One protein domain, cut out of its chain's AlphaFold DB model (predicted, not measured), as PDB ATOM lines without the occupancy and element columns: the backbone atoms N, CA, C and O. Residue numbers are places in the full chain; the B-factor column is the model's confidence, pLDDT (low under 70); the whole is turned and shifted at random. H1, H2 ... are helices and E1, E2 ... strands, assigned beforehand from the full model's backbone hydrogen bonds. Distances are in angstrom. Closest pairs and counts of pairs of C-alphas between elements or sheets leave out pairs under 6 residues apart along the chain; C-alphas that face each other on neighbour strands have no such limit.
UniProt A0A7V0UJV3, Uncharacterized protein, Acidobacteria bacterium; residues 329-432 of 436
ATOM      1  N   TYR A 329     -10.653  31.863  24.976       95.69
ATOM      2  CA  TYR A 329      -9.640  31.060  24.323       95.69
ATOM      3  C   TYR A 329      -8.303  31.327  24.998       95.69
ATOM      4  O   TYR A 329      -8.000  32.461  25.376       95.69
ATOM      5  N   ARG A 330      -7.480  30.293  25.128       94.31
ATOM      6  CA  ARG A 330      -6.093  30.424  25.567       94.31
ATOM      7  C   ARG A 330      -5.188  29.809  24.514       94.31
ATOM      8  O   ARG A 330      -5.525  28.807  23.888       94.31
ATOM      9  N   VAL A 331      -4.048  30.449  24.304       93.44
ATOM     10  CA  VAL A 331      -2.970  29.931  23.468       93.44
ATOM     11  C   VAL A 331      -2.340  28.773  24.235       93.44
ATOM     12  O   VAL A 331      -1.783  28.974  25.310       93.44
ATOM     13  N   GLN A 332      -2.469  27.555  23.717       90.81
ATOM     14  CA  GLN A 332      -1.903  26.363  24.371       90.81
ATOM     15  C   GLN A 332      -0.454  26.099  23.969       90.81
ATOM     16  O   GLN A 332       0.207  25.208  24.501       90.81
ATOM     17  N   ASN A 333       0.057  26.858  23.004       86.94
ATOM     18  CA  ASN A 333       1.431  26.723  22.580       86.94
ATOM     19  C   ASN A 333       2.374  27.321  23.642       86.94
ATOM     20  O   ASN A 333       2.507  28.536  23.766       86.94
ATOM     21  N   VAL A 334       3.041  26.449  24.406       82.94
ATOM     22  CA  VAL A 334       4.013  26.824  25.453       82.94
ATOM     23  C   VAL A 334       5.167  27.653  24.878       82.94
ATOM     24  O   VAL A 334       5.661  28.565  25.535       82.94
ATOM     25  N   ASN A 335       5.523  27.399  23.616       86.19
ATOM     26  CA  ASN A 335       6.556  28.116  22.876       86.19
ATOM     27  C   ASN A 335       5.943  29.113  21.881       86.19
ATOM     28  O   ASN A 335       6.567  29.436  20.875       86.19
ATOM     29  N   ALA A 336       4.725  29.614  22.135       81.50
ATOM     30  CA  ALA A 336       4.005  30.497  21.215       81.50
ATOM     31  C   ALA A 336       4.846  31.682  20.734       81.50
ATOM     32  O   ALA A 336       4.759  32.042  19.567       81.50
ATOM     33  N   ALA A 337       5.650  32.280  21.620       79.88
ATOM     34  CA  ALA A 337       6.517  33.405  21.279       79.88
ATOM     35  C   ALA A 337       7.642  32.996  20.312       79.88
ATOM     36  O   ALA A 337       7.871  33.685  19.318       79.88
ATOM     37  N   ASP A 338       8.291  31.857  20.560       84.06
ATOM     38  CA  ASP A 338       9.386  31.351  19.728       84.06
ATOM     39  C   ASP A 338       8.867  30.843  18.378       84.06
ATOM     40  O   ASP A 338       9.416  31.183  17.333       84.06
ATOM     41  N   ASP A 339       7.760  30.097  18.376       82.19
ATOM     42  CA  ASP A 339       7.104  29.612  17.158       82.19
ATOM     43  C   ASP A 339       6.586  30.770  16.305       82.19
ATOM     44  O   ASP A 339       6.676  30.726  15.078       82.19
ATOM     45  N   LEU A 340       6.088  31.831  16.941       80.56
ATOM     46  CA  LEU A 340       5.695  33.068  16.281       80.56
ATOM     47  C   LEU A 340       6.900  33.772  15.649       80.56
ATOM     48  O   LEU A 340       6.850  34.120  14.470       80.56
ATOM     49  N   GLN A 341       7.993  33.960  16.394       80.69
ATOM     50  CA  GLN A 341       9.219  34.556  15.854       80.69
ATOM     51  C   GLN A 341       9.778  33.734  14.696       80.69
ATOM     52  O   GLN A 341      10.159  34.283  13.660       80.69
ATOM     53  N   HIS A 342       9.775  32.415  14.845       82.81
ATOM     54  CA  HIS A 342      10.237  31.502  13.824       82.81
ATOM     55  C   HIS A 342       9.317  31.515  12.599       82.81
ATOM     56  O   HIS A 342       9.814  31.516  11.478       82.81
ATOM     57  N   TRP A 343       7.995  31.598  12.779       80.12
ATOM     58  CA  TRP A 343       7.027  31.760  11.692       80.12
ATOM     59  C   TRP A 343       7.266  33.065  10.923       80.12
ATOM     60  O   TRP A 343       7.274  33.046   9.692       80.12
ATOM     61  N   LEU A 344       7.550  34.171  11.624       76.75
ATOM     62  CA  LEU A 344       7.917  35.448  11.000       76.75
ATOM     63  C   LEU A 344       9.197  35.304  10.168       76.75
ATOM     64  O   LEU A 344       9.213  35.680   8.999       76.75
ATOM     65  N   HIS A 345      10.241  34.692  10.733       74.31
ATOM     66  CA  HIS A 345      11.524  34.496  10.047       74.31
ATOM     67  C   HIS A 345      11.414  33.531   8.855       74.31
ATOM     68  O   HIS A 345      12.000  33.787   7.803       74.31
ATOM     69  N   ARG A 346      10.623  32.452   8.969       69.75
ATOM     70  CA  ARG A 346      10.342  31.525   7.857       69.75
ATOM     71  C   ARG A 346       9.540  32.202   6.743       69.75
ATOM     72  O   ARG A 346       9.804  31.955   5.569       69.75
ATOM     73  N   GLY A 347       8.586  33.064   7.105       58.97
ATOM     74  CA  GLY A 347       7.778  33.845   6.165       58.97
ATOM     75  C   GLY A 347       8.584  34.859   5.347       58.97
ATOM     76  O   GLY A 347       8.236  35.098   4.190       58.97
ATOM     77  N   LEU A 348       9.675  35.379   5.922       53.47
ATOM     78  CA  LEU A 348      10.636  36.291   5.287       53.47
ATOM     79  C   LEU A 348      11.650  35.573   4.367       53.47
ATOM     80  O   LEU A 348      12.179  36.191   3.446       53.47
ATOM     81  N   GLY A 349      11.933  34.284   4.603       48.66
ATOM     82  CA  GLY A 349      13.029  33.558   3.944       48.66
ATOM     83  C   GLY A 349      12.672  32.759   2.683       48.66
ATOM     84  O   GLY A 349      13.464  32.756   1.746       48.66
ATOM     85  N   ASP A 350      11.510  32.092   2.629       45.19
ATOM     86  CA  ASP A 350      11.307  30.978   1.670       45.19
ATOM     87  C   ASP A 350      10.033  31.068   0.803       45.19
ATOM     88  O   ASP A 350       9.520  30.083   0.269       45.19
ATOM     89  N   GLY A 351       9.479  32.267   0.617       43.22
ATOM     90  CA  GLY A 351       8.290  32.424  -0.219       43.22
ATOM     91  C   GLY A 351       7.765  33.846  -0.275       43.22
ATOM     92  O   GLY A 351       6.750  34.159   0.346       43.22
ATOM     93  N   LEU A 352       8.415  34.669  -1.101       43.84
ATOM     94  CA  LEU A 352       8.203  36.106  -1.346       43.84
ATOM     95  C   LEU A 352       6.785  36.540  -1.809       43.84
ATOM     96  O   LEU A 352       6.619  37.574  -2.458       43.84
ATOM     97  N   ARG A 353       5.724  35.767  -1.547       50.41
ATOM     98  CA  ARG A 353       4.351  36.101  -1.952       50.41
ATOM     99  C   ARG A 353       3.252  35.898  -0.911       50.41
ATOM    100  O   ARG A 353       2.189  36.474  -1.137       50.41
ATOM    101  N   ARG A 354       3.445  35.139   0.180       52.53
ATOM    102  CA  ARG A 354       2.336  34.816   1.114       52.53
ATOM    103  C   ARG A 354       2.572  35.222   2.579       52.53
ATOM    104  O   ARG A 354       1.649  35.764   3.173       52.53
ATOM    105  N   GLY A 355       3.779  35.043   3.129       50.09
ATOM    106  CA  GLY A 355       4.106  35.398   4.525       50.09
ATOM    107  C   GLY A 355       4.185  36.910   4.775       50.09
ATOM    108  O   GLY A 355       3.417  37.444   5.573       50.09
ATOM    109  N   ASP A 356       5.015  37.615   3.999       51.06
ATOM    110  CA  ASP A 356       5.190  39.081   4.086       51.06
ATOM    111  C   ASP A 356       3.930  39.894   3.746       51.06
ATOM    112  O   ASP A 356       3.799  41.051   4.132       51.06
ATOM    113  N   ARG A 357       2.979  39.306   3.010       58.62
ATOM    114  CA  ARG A 357       1.700  39.967   2.701       58.62
ATOM    115  C   ARG A 357       0.647  39.801   3.787       58.62
ATOM    116  O   ARG A 357      -0.380  40.451   3.675       58.62
ATOM    117  N   ALA A 358       0.855  38.924   4.765       68.69
ATOM    118  CA  ALA A 358      -0.147  38.610   5.781       68.69
ATOM    119  C   ALA A 358       0.166  39.260   7.141       68.69
ATOM    120  O   ALA A 358      -0.752  39.544   7.915       68.69
ATOM    121  N   VAL A 359       1.446  39.529   7.418       75.12
ATOM    122  CA  VAL A 359       1.891  40.248   8.618       75.12
ATOM    123  C   VAL A 359       2.251  41.671   8.242       75.12
ATOM    124  O   VAL A 359       3.310  41.947   7.689       75.12
ATOM    125  N   GLY A 360       1.333  42.583   8.534       83.81
ATOM    126  CA  GLY A 360       1.572  44.003   8.387       83.81
ATOM    127  C   GLY A 360       2.543  44.565   9.418       83.81
ATOM    128  O   GLY A 360       2.845  43.911  10.422       83.81
ATOM    129  N   PRO A 361       2.986  45.817   9.217       86.62
ATOM    130  CA  PRO A 361       3.868  46.504  10.156       86.62
ATOM    131  C   PRO A 361       3.258  46.597  11.558       86.62
ATOM    132  O   PRO A 361       3.989  46.516  12.540       86.62
ATOM    133  N   ASP A 362       1.934  46.715  11.670       89.19
ATOM    134  CA  ASP A 362       1.261  46.826  12.966       89.19
ATOM    135  C   ASP A 362       1.285  45.510  13.736       89.19
ATOM    136  O   ASP A 362       1.554  45.503  14.936       89.19
ATOM    137  N   LEU A 363       1.078  44.387  13.044       89.00
ATOM    138  CA  LEU A 363       1.176  43.075  13.671       89.00
ATOM    139  C   LEU A 363       2.623  42.765  14.065       89.00
ATOM    140  O   LEU A 363       2.872  42.315  15.178       89.00
ATOM    141  N   ALA A 364       3.587  43.086  13.196       87.44
ATOM    142  CA  ALA A 364       5.008  42.947  13.503       87.44
ATOM    143  C   ALA A 364       5.433  43.807  14.707       87.44
ATOM    144  O   ALA A 364       6.211  43.358  15.546       87.44
ATOM    145  N   ARG A 365       4.908  45.033  14.835       90.06
ATOM    146  CA  ARG A 365       5.128  45.881  16.018       90.06
ATOM    147  C   ARG A 365       4.523  45.265  17.271       90.06
ATOM    148  O   ARG A 365       5.204  45.217  18.288       90.06
ATOM    149  N   LEU A 366       3.290  44.763  17.183       90.62
ATOM    150  CA  LEU A 366       2.616  44.117  18.306       90.62
ATOM    151  C   LEU A 366       3.385  42.882  18.799       90.62
ATOM    152  O   LEU A 366       3.456  42.636  19.995       90.62
ATOM    153  N   PHE A 367       4.031  42.141  17.899       87.69
ATOM    154  CA  PHE A 367       4.868  40.992  18.257       87.69
ATOM    155  C   PHE A 367       6.157  41.347  18.995       87.69
ATOM    156  O   PHE A 367       6.731  40.486  19.656       87.69
ATOM    157  N   ASN A 368       6.587  42.604  18.930       88.88
ATOM    158  CA  ASN A 368       7.695  43.111  19.730       88.88
ATOM    159  C   ASN A 368       7.225  43.745  21.052       88.88
ATOM    160  O   ASN A 368       8.058  44.204  21.832       88.88
ATOM    161  N   ASP A 369       5.913  43.789  21.319       91.31
ATOM    162  CA  ASP A 369       5.376  44.325  22.567       91.31
ATOM    163  C   ASP A 369       5.415  43.255  23.675       91.31
ATOM    164  O   ASP A 369       4.729  42.229  23.568       91.31
ATOM    165  N   PRO A 370       6.173  43.468  24.769       91.44
ATOM    166  CA  PRO A 370       6.229  42.516  25.873       91.44
ATOM    167  C   PRO A 370       4.863  42.287  26.535       91.44
ATOM    168  O   PRO A 370       4.622  41.194  27.047       91.44
ATOM    169  N   GLU A 371       3.957  43.273  26.516       91.62
ATOM    170  CA  GLU A 371       2.604  43.107  27.061       91.62
ATOM    171  C   GLU A 371       1.804  42.089  26.248       91.62
ATOM    172  O   GLU A 371       1.154  41.211  26.818       91.62
ATOM    173  N   PHE A 372       1.896  42.156  24.918       93.19
ATOM    174  CA  PHE A 372       1.229  41.208  24.036       93.19
ATOM    175  C   PHE A 372       1.808  39.796  24.169       93.19
ATOM    176  O   PHE A 372       1.051  38.830  24.263       93.19
ATOM    177  N   LEU A 373       3.135  39.661  24.234       91.81
ATOM    178  CA  LEU A 373       3.785  38.360  24.439       91.81
ATOM    179  C   LEU A 373       3.382  37.735  25.780       91.81
ATOM    180  O   LEU A 373       3.050  36.551  25.846       91.81
ATOM    181  N   HIS A 374       3.328  38.545  26.838       90.75
ATOM    182  CA  HIS A 374       2.814  38.107  28.129       90.75
ATOM    183  C   HIS A 374       1.328  37.725  28.055       90.75
ATOM    184  O   HIS A 374       0.913  36.726  28.651       90.75
ATOM    185  N   ALA A 375       0.523  38.479  27.299       92.75
ATOM    186  CA  ALA A 375      -0.885  38.177  27.081       92.75
ATOM    187  C   ALA A 375      -1.081  36.835  26.371       92.75
ATOM    188  O   ALA A 375      -1.901  36.045  26.836       92.75
ATOM    189  N   LEU A 376      -0.301  36.539  25.323       92.12
ATOM    190  CA  LEU A 376      -0.322  35.239  24.644       92.12
ATOM    191  C   LEU A 376      -0.104  34.087  25.630       92.12
ATOM    192  O   LEU A 376      -0.805  33.091  25.554       92.12
ATOM    193  N   GLN A 377       0.814  34.228  26.585       90.75
ATOM    194  CA  GLN A 377       1.139  33.149  27.524       90.75
ATOM    195  C   GLN A 377       0.124  32.990  28.663       90.75
ATOM    196  O   GLN A 377      -0.094  31.884  29.151       90.75
ATOM    197  N   THR A 378      -0.475  34.087  29.134       90.12
ATOM    198  CA  THR A 378      -1.182  34.088  30.429       90.12
ATOM    199  C   THR A 378      -2.665  34.438  30.339       90.12
ATOM    200  O   THR A 378      -3.469  33.954  31.150       90.12
ATOM    201  N   ARG A 379      -3.065  35.255  29.359       92.88
ATOM    202  CA  ARG A 379      -4.397  35.872  29.312       92.88
ATOM    203  C   ARG A 379      -5.393  35.068  28.489       92.88
ATOM    204  O   ARG A 379      -5.052  34.185  27.708       92.88
ATOM    205  N   LYS A 380      -6.663  35.406  28.707       95.12
ATOM    206  CA  LYS A 380      -7.794  34.941  27.907       95.12
ATOM    207  C   LYS A 380      -7.964  35.851  26.694       95.12
ATOM    208  O   LYS A 380      -7.932  37.077  26.820       95.12
ATOM    209  N   PHE A 381      -8.185  35.229  25.550       96.44
ATOM    210  CA  PHE A 381      -8.560  35.858  24.297       96.44
ATOM    211  C   PHE A 381     -10.028  35.575  24.007       96.44
ATOM    212  O   PHE A 381     -10.542  34.516  24.350       96.44
ATOM    213  N   TYR A 382     -10.703  36.499  23.344       96.31
ATOM    214  CA  TYR A 382     -12.107  36.369  22.985       96.31
ATOM    215  C   TYR A 382     -12.246  36.519  21.483       96.31
ATOM    216  O   TYR A 382     -11.715  37.462  20.892       96.31
ATOM    217  N   ARG A 383     -12.925  35.562  20.856       95.12
ATOM    218  CA  ARG A 383     -13.115  35.555  19.409       95.12
ATOM    219  C   ARG A 383     -14.212  36.540  19.012       95.12
ATOM    220  O   ARG A 383     -15.284  36.552  19.618       95.12
ATOM    221  N   VAL A 384     -13.952  37.329  17.974       93.56
ATOM    222  CA  VAL A 384     -14.939  38.221  17.354       93.56
ATOM    223  C   VAL A 384     -15.389  37.599  16.039       93.56
ATOM    224  O   VAL A 384     -14.557  37.371  15.166       93.56
ATOM    225  N   ASP A 385     -16.690  37.350  15.893       90.06
ATOM    226  CA  ASP A 385     -17.269  36.974  14.601       90.06
ATOM    227  C   ASP A 385     -17.367  38.230  13.732       90.06
ATOM    228  O   ASP A 385     -18.087  39.173  14.071       90.06
ATOM    229  N   PHE A 386     -16.645  38.251  12.618       90.44
ATOM    230  CA  PHE A 386     -16.625  39.376  11.697       90.44
ATOM    231  C   PHE A 386     -16.975  38.895  10.289       90.44
ATOM    232  O   PHE A 386     -18.148  38.735   9.954       90.44
ATOM    233  N   ASP A 387     -15.985  38.639   9.442       91.31
ATOM    234  CA  ASP A 387     -16.177  38.359   8.024       91.31
ATOM    235  C   ASP A 387     -15.808  36.928   7.619       91.31
ATOM    236  O   ASP A 387     -15.829  36.617   6.429       91.31
ATOM    237  N   GLU A 388     -15.505  36.048   8.578       91.56
ATOM    238  CA  GLU A 388     -15.012  34.685   8.345       91.56
ATOM    239  C   GLU A 388     -15.915  33.879   7.404       91.56
ATOM    240  O   GLU A 388     -15.426  33.144   6.546       91.56
ATOM    241  N   ALA A 389     -17.236  34.048   7.515       89.25
ATOM    242  CA  ALA A 389     -18.217  33.368   6.668       89.25
ATOM    243  C   ALA A 389     -18.171  33.809   5.189       89.25
ATOM    244  O   ALA A 389     -18.727  33.131   4.325       89.25
ATOM    245  N   PHE A 390     -17.527  34.940   4.890       89.88
ATOM    246  CA  PHE A 390     -17.487  35.566   3.566       89.88
ATOM    247  C   PHE A 390     -16.082  35.585   2.945       89.88
ATOM    248  O   PHE A 390     -15.917  36.064   1.820       89.88
ATOM    249  N   GLN A 391     -15.068  35.085   3.653       88.94
ATOM    250  CA  GLN A 391     -13.693  35.030   3.164       88.94
ATOM    251  C   GLN A 391     -13.530  33.911   2.124       88.94
ATOM    252  O   GLN A 391     -13.677  32.727   2.428       88.94
ATOM    253  N   ALA A 392     -13.193  34.281   0.887       83.44
ATOM    254  CA  ALA A 392     -12.910  33.324  -0.188       83.44
ATOM    255  C   ALA A 392     -11.423  32.923  -0.264       83.44
ATOM    256  O   ALA A 392     -11.099  31.818  -0.694       83.44
ATOM    257  N   ALA A 393     -10.524  33.818   0.151       81.62
ATOM    258  CA  ALA A 393      -9.074  33.642   0.179       81.62
ATOM    259  C   ALA A 393      -8.499  34.372   1.404       81.62
ATOM    260  O   ALA A 393      -9.208  35.175   2.008       81.62
ATOM    261  N   ASP A 394      -7.242  34.078   1.759       82.00
ATOM    262  CA  ASP A 394      -6.508  34.720   2.862       82.00
ATOM    263  C   ASP A 394      -7.301  34.729   4.176       82.00
ATOM    264  O   ASP A 394      -7.579  35.776   4.764       82.00
ATOM    265  N   LYS A 395      -7.707  33.526   4.609       90.62
ATOM    266  CA  LYS A 395      -8.543  33.359   5.798       90.62
ATOM    267  C   LYS A 395      -7.892  34.026   7.005       90.62
ATOM    268  O   LYS A 395      -6.703  33.830   7.256       90.62
ATOM    269  N   ALA A 396      -8.681  34.764   7.768       93.44
ATOM    270  CA  ALA A 396      -8.234  35.497   8.937       93.44
ATOM    271  C   ALA A 396      -9.293  35.440  10.036       93.44
ATOM    272  O   ALA A 396     -10.488  35.391   9.757       93.44
ATOM    273  N   VAL A 397      -8.847  35.466  11.284       95.38
ATOM    274  CA  VAL A 397      -9.703  35.421  12.474       95.38
ATOM    275  C   VAL A 397      -9.321  36.545  13.418       95.38
ATOM    276  O   VAL A 397      -8.162  36.963  13.451       95.38
ATOM    277  N   ILE A 398     -10.288  37.049  14.179       96.19
ATOM    278  CA  ILE A 398     -10.051  38.152  15.112       96.19
ATOM    279  C   ILE A 398     -10.175  37.656  16.542       96.19
ATOM    280  O   ILE A 398     -11.196  37.089  16.935       96.19
ATOM    281  N   PHE A 399      -9.134  37.926  17.322       96.88
ATOM    282  CA  PHE A 399      -9.133  37.704  18.759       96.88
ATOM    283  C   PHE A 399      -8.816  39.004  19.491       96.88
ATOM    284  O   PHE A 399      -7.931  39.758  19.090       96.88
ATOM    285  N   GLY A 400      -9.540  39.251  20.578       96.19
ATOM    286  CA  GLY A 400      -9.307  40.362  21.487       96.19
ATOM    287  C   GLY A 400      -8.763  39.884  22.824       96.19
ATOM    288  O   GLY A 400      -9.278  38.916  23.375       96.19
ATOM    289  N   TYR A 401      -7.778  40.581  23.382       95.31
ATOM    290  CA  TYR A 401      -7.363  40.401  24.776       95.31
ATOM    291  C   TYR A 401      -7.474  41.723  25.527       95.31
ATOM    292  O   TYR A 401      -7.396  42.801  24.938       95.31
ATOM    293  N   LYS A 402      -7.687  41.643  26.838       93.25
ATOM    294  CA  LYS A 402      -7.813  42.818  27.701       93.25
ATOM    295  C   LYS A 402      -6.412  43.336  28.029       93.25
ATOM    296  O   LYS A 402      -5.633  42.582  28.610       93.25
ATOM    297  N   ALA A 403      -6.086  44.562  27.627       88.69
ATOM    298  CA  ALA A 403      -4.789  45.186  27.897       88.69
ATOM    299  C   ALA A 403      -4.813  45.967  29.219       88.69
ATOM    300  O   ALA A 403      -5.844  46.531  29.594       88.69
ATOM    301  N   ASP A 404      -3.674  46.028  29.907       79.94
ATOM    302  CA  ASP A 404      -3.533  46.763  31.171       79.94
ATOM    303  C   ASP A 404      -3.208  48.236  30.933       79.94
ATOM    304  O   ASP A 404      -3.618  49.095  31.709       79.94
ATOM    305  N   ARG A 405      -2.491  48.555  29.845       64.31
ATOM    306  CA  ARG A 405      -2.044  49.930  29.550       64.31
ATOM    307  C   ARG A 405      -3.138  50.848  28.991       64.31
ATOM    308  O   ARG A 405      -2.922  52.047  28.857       64.31
ATOM    309  N   GLY A 406      -4.320  50.313  28.691       56.44
ATOM    310  CA  GLY A 406      -5.417  51.019  28.025       56.44
ATOM    311  C   GLY A 406      -6.467  51.636  28.950       56.44
ATOM    312  O   GLY A 406      -7.626  51.700  28.545       56.44
ATOM    313  N   ILE A 407      -6.112  52.047  30.173       59.66
ATOM    314  CA  ILE A 407      -7.052  52.655  31.131       59.66
ATOM    315  C   ILE A 407      -7.392  54.089  30.687       59.66
ATOM    316  O   ILE A 407      -6.920  55.070  31.253       59.66
ATOM    317  N   VAL A 408      -8.218  54.218  29.652       53.88
ATOM    318  CA  VAL A 408      -8.944  55.456  29.350       53.88
ATOM    319  C   VAL A 408     -10.259  55.375  30.131       53.88
ATOM    320  O   VAL A 408     -10.960  54.368  30.049       53.88
ATOM    321  N   ASP A 409     -10.563  56.374  30.961       59.31
ATOM    322  CA  ASP A 409     -11.764  56.415  31.820       59.31
ATOM    323  C   ASP A 409     -11.937  55.229  32.799       59.31
ATOM    324  O   ASP A 409     -13.054  54.781  33.069       59.31
ATOM    325  N   HIS A 410     -10.841  54.706  33.365       63.91
ATOM    326  CA  HIS A 410     -10.862  53.608  34.354       63.91
ATOM    327  C   HIS A 410     -11.403  52.256  33.843       63.91
ATOM    328  O   HIS A 410     -11.682  51.368  34.650       63.91
ATOM    329  N   ARG A 411     -11.531  52.058  32.522       73.69
ATOM    330  CA  ARG A 411     -11.998  50.791  31.936       73.69
ATOM    331  C   ARG A 411     -10.898  50.151  31.087       73.69
ATOM    332  O   ARG A 411     -10.411  50.802  30.167       73.69
ATOM    333  N   PRO A 412     -10.505  48.891  31.350       81.12
ATOM    334  CA  PRO A 412      -9.536  48.207  30.505       81.12
ATOM    335  C   PRO A 412     -10.139  47.984  29.112       81.12
ATOM    336  O   PRO A 412     -11.228  47.415  28.998       81.12
ATOM    337  N   ALA A 413      -9.441  48.426  28.068       90.38
ATOM    338  CA  ALA A 413      -9.854  48.214  26.686       90.38
ATOM    339  C   ALA A 413      -9.331  46.876  26.141       90.38
ATOM    340  O   ALA A 413      -8.237  46.416  26.484       90.38
ATOM    341  N   PHE A 414     -10.110  46.267  25.255       93.94
ATOM    342  CA  PHE A 414      -9.689  45.141  24.443       93.94
ATOM    343  C   PHE A 414      -8.826  45.630  23.284       93.94
ATOM    344  O   PHE A 414      -9.193  46.555  22.558       93.94
ATOM    345  N   VAL A 415      -7.686  44.972  23.098       94.62
ATOM    346  CA  VAL A 415      -6.862  45.098  21.900       94.62
ATOM    347  C   VAL A 415      -7.275  43.978  20.960       94.62
ATOM    348  O   VAL A 415      -7.068  42.801  21.255       94.62
ATOM    349  N   LEU A 416      -7.907  44.355  19.851       96.00
ATOM    350  CA  LEU A 416      -8.382  43.431  18.828       96.00
ATOM    351  C   LEU A 416      -7.267  43.193  17.813       96.00
ATOM    352  O   LEU A 416      -6.684  44.142  17.290       96.00
ATOM    353  N   VAL A 417      -6.983  41.930  17.514       95.88
ATOM    354  CA  VAL A 417      -5.895  41.537  16.620       95.88
ATOM    355  C   VAL A 417      -6.435  40.592  15.561       95.88
ATOM    356  O   VAL A 417      -7.054  39.573  15.879       95.88
ATOM    357  N   ARG A 418      -6.198  40.925  14.290       95.38
ATOM    358  CA  ARG A 418      -6.562  40.081  13.152       95.38
ATOM    359  C   ARG A 418      -5.387  39.193  12.761       95.38
ATOM    360  O   ARG A 418      -4.382  39.658  12.220       95.38
ATOM    361  N   PHE A 419      -5.535  37.903  13.026       93.75
ATOM    362  CA  PHE A 419      -4.537  36.884  12.731       93.75
ATOM    363  C   PHE A 419      -4.826  36.219  11.384       93.75
ATOM    364  O   PHE A 419      -5.977  35.855  11.128       93.75
ATOM    365  N   PRO A 420      -3.800  35.971  10.549       92.88
ATOM    366  CA  PRO A 420      -3.914  34.988   9.479       92.88
ATOM    367  C   PRO A 420      -4.319  33.632  10.072       92.88
ATOM    368  O   PRO A 420      -3.822  33.252  11.133       92.88
ATOM    369  N   ALA A 421      -5.190  32.882   9.397       90.88
ATOM    370  CA  ALA A 421      -5.689  31.602   9.902       90.88
ATOM    371  C   ALA A 421      -4.558  30.595  10.164       90.88
ATOM    372  O   ALA A 421      -4.585  29.900  11.176       90.88
ATOM    373  N   ASP A 422      -3.536  30.573   9.304       88.75
ATOM    374  CA  ASP A 422      -2.364  29.706   9.467       88.75
ATOM    375  C   ASP A 422      -1.585  30.051  10.743       88.75
ATOM    376  O   ASP A 422      -1.139  29.163  11.466       88.75
ATOM    377  N   LEU A 423      -1.470  31.344  11.065       89.00
ATOM    378  CA  LEU A 423      -0.809  31.791  12.286       89.00
ATOM    379  C   LEU A 423      -1.652  31.477  13.527       89.00
ATOM    380  O   LEU A 423      -1.130  30.975  14.519       89.00
ATOM    381  N   ALA A 424      -2.962  31.717  13.467       91.56
ATOM    382  CA  ALA A 424      -3.871  31.352  14.550       91.56
ATOM    383  C   ALA A 424      -3.844  29.837  14.837       91.56
ATOM    384  O   ALA A 424      -3.932  29.429  15.995       91.56
ATOM    385  N   ALA A 425      -3.662  29.007  13.803       89.75
ATOM    386  CA  ALA A 425      -3.496  27.564  13.945       89.75
ATOM    387  C   ALA A 425      -2.169  27.185  14.629       89.75
ATOM    388  O   ALA A 425      -2.162  26.295  15.478       89.75
ATOM    389  N   VAL A 426      -1.066  27.876  14.318       89.12
ATOM    390  CA  VAL A 426       0.234  27.688  14.999       89.12
ATOM    391  C   VAL A 426       0.156  28.079  16.475       89.12
ATOM    392  O   VAL A 426       0.694  27.378  17.333       89.12
ATOM    393  N   LEU A 427      -0.556  29.163  16.789       90.25
ATOM    394  CA  LEU A 427      -0.764  29.609  18.169       90.25
ATOM    395  C   LEU A 427      -1.701  28.678  18.960       90.25
ATOM    396  O   LEU A 427      -1.637  28.661  20.186       90.25
ATOM    397  N   ARG A 428      -2.526  27.862  18.288       92.50
ATOM    398  CA  ARG A 428      -3.460  26.912  18.921       92.50
ATOM    399  C   ARG A 428      -4.350  27.592  19.965       92.50
ATOM    400  O   ARG A 428      -4.282  27.294  21.157       92.50
ATOM    401  N   PHE A 429      -5.177  28.528  19.506       92.69
ATOM    402  CA  PHE A 429      -6.243  29.089  20.337       92.69
ATOM    403  C   PHE A 429      -7.278  28.003  20.648       92.69
ATOM    404  O   PHE A 429      -8.125  27.688  19.811       92.69
ATOM    405  N   GLU A 430      -7.219  27.441  21.851       92.69
ATOM    406  CA  GLU A 430      -8.183  26.450  22.326       92.69
ATOM    407  C   GLU A 430      -9.176  27.098  23.277       92.69
ATOM    408  O   GLU A 430      -8.822  27.961  24.086       92.69
ATOM    409  N   GLN A 431     -10.438  26.692  23.165       91.81
ATOM    410  CA  GLN A 431     -11.483  27.175  24.051       91.81
ATOM    411  C   GLN A 431     -11.196  26.674  25.468       91.81
ATOM    412  O   GLN A 431     -11.003  25.479  25.690       91.81
ATOM    413  N   THR A 432     -11.161  27.585  26.436       87.75
ATOM    414  CA  THR A 432     -11.004  27.199  27.835       87.75
ATOM    415  C   THR A 432     -12.327  26.626  28.327       87.75
ATOM    416  O   THR A 432     -13.296  27.372  28.466       87.75
TER     417      THR A 432
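Overview. This is residues 329 to 432 of the 436 residues of an uncharacterized protein of Acidobacteria bacterium (UniProt A0A7V0UJV3). What shape is this? A three-stranded antiparallel meander, E2 E3 E4, each strand the antiparallel neighbour of the one before, is a twisted wall with H4 and H3 to one side, H1 beyond them and H2 near its E4 edge. A two-stranded antiparallel sheet, E1 and E5, lies near E2. What makes it up? The 104 printed residues run E1 H1 H2 H3 E2 E3 E4 H4 E5, class mixed, compact, with radius of gyration of the C-alphas 14.0 A and spans 45 by 31 by 26 A.

Along the chain. Where are the strands? E2 is residues 381 to 384, E3 396 to 402 (20.1 A), E4 414 to 420 (19.0 A), E1 329 to 331, from C-alpha 329 at (-9.640, 31.060, 24.323), and E5 429 to 431, to C-alpha 431 at (-11.483, 27.175, 24.051). Where are the helices? H1 is residues 336 to 349 (19.7 A), H2 361 to 367, H3 370 to 378 and H4 421 to 427.

Arrangement. How do strands pair? In the hairpin E3 and E4, N 399 and O 417 are 3.0 A apart; in the hairpin E2 and E3, N 382 and O 400 are 2.8 A apart. Between E1 and E5, N 330 and O 430 are 2.9 A apart. How do helices sit? H4 stands up from the larger sheet; its closest C-alphas to E3 are Ala 421 and Ala 396, 4.8 A. H1 touches H4 at a steep tilt of 44 degrees, opposite ways, closest C-alphas Ala 336 and Leu 427, 5.7 A. H2 and H3 only graze that sheet; in each helix every O i to N i+4 pair is within hydrogen-bond range.

Size, cuts and confidence. How far does it reach? The C-alphas farthest apart, Asp 350 and Asp 409, are 45.7 A apart. Which links are long? H1 to H2, E2 to E3 and E3 to E4 are long; the printed part has no cut. Where is confidence low? Residues 346 to 358 and 405 to 410 are under 70.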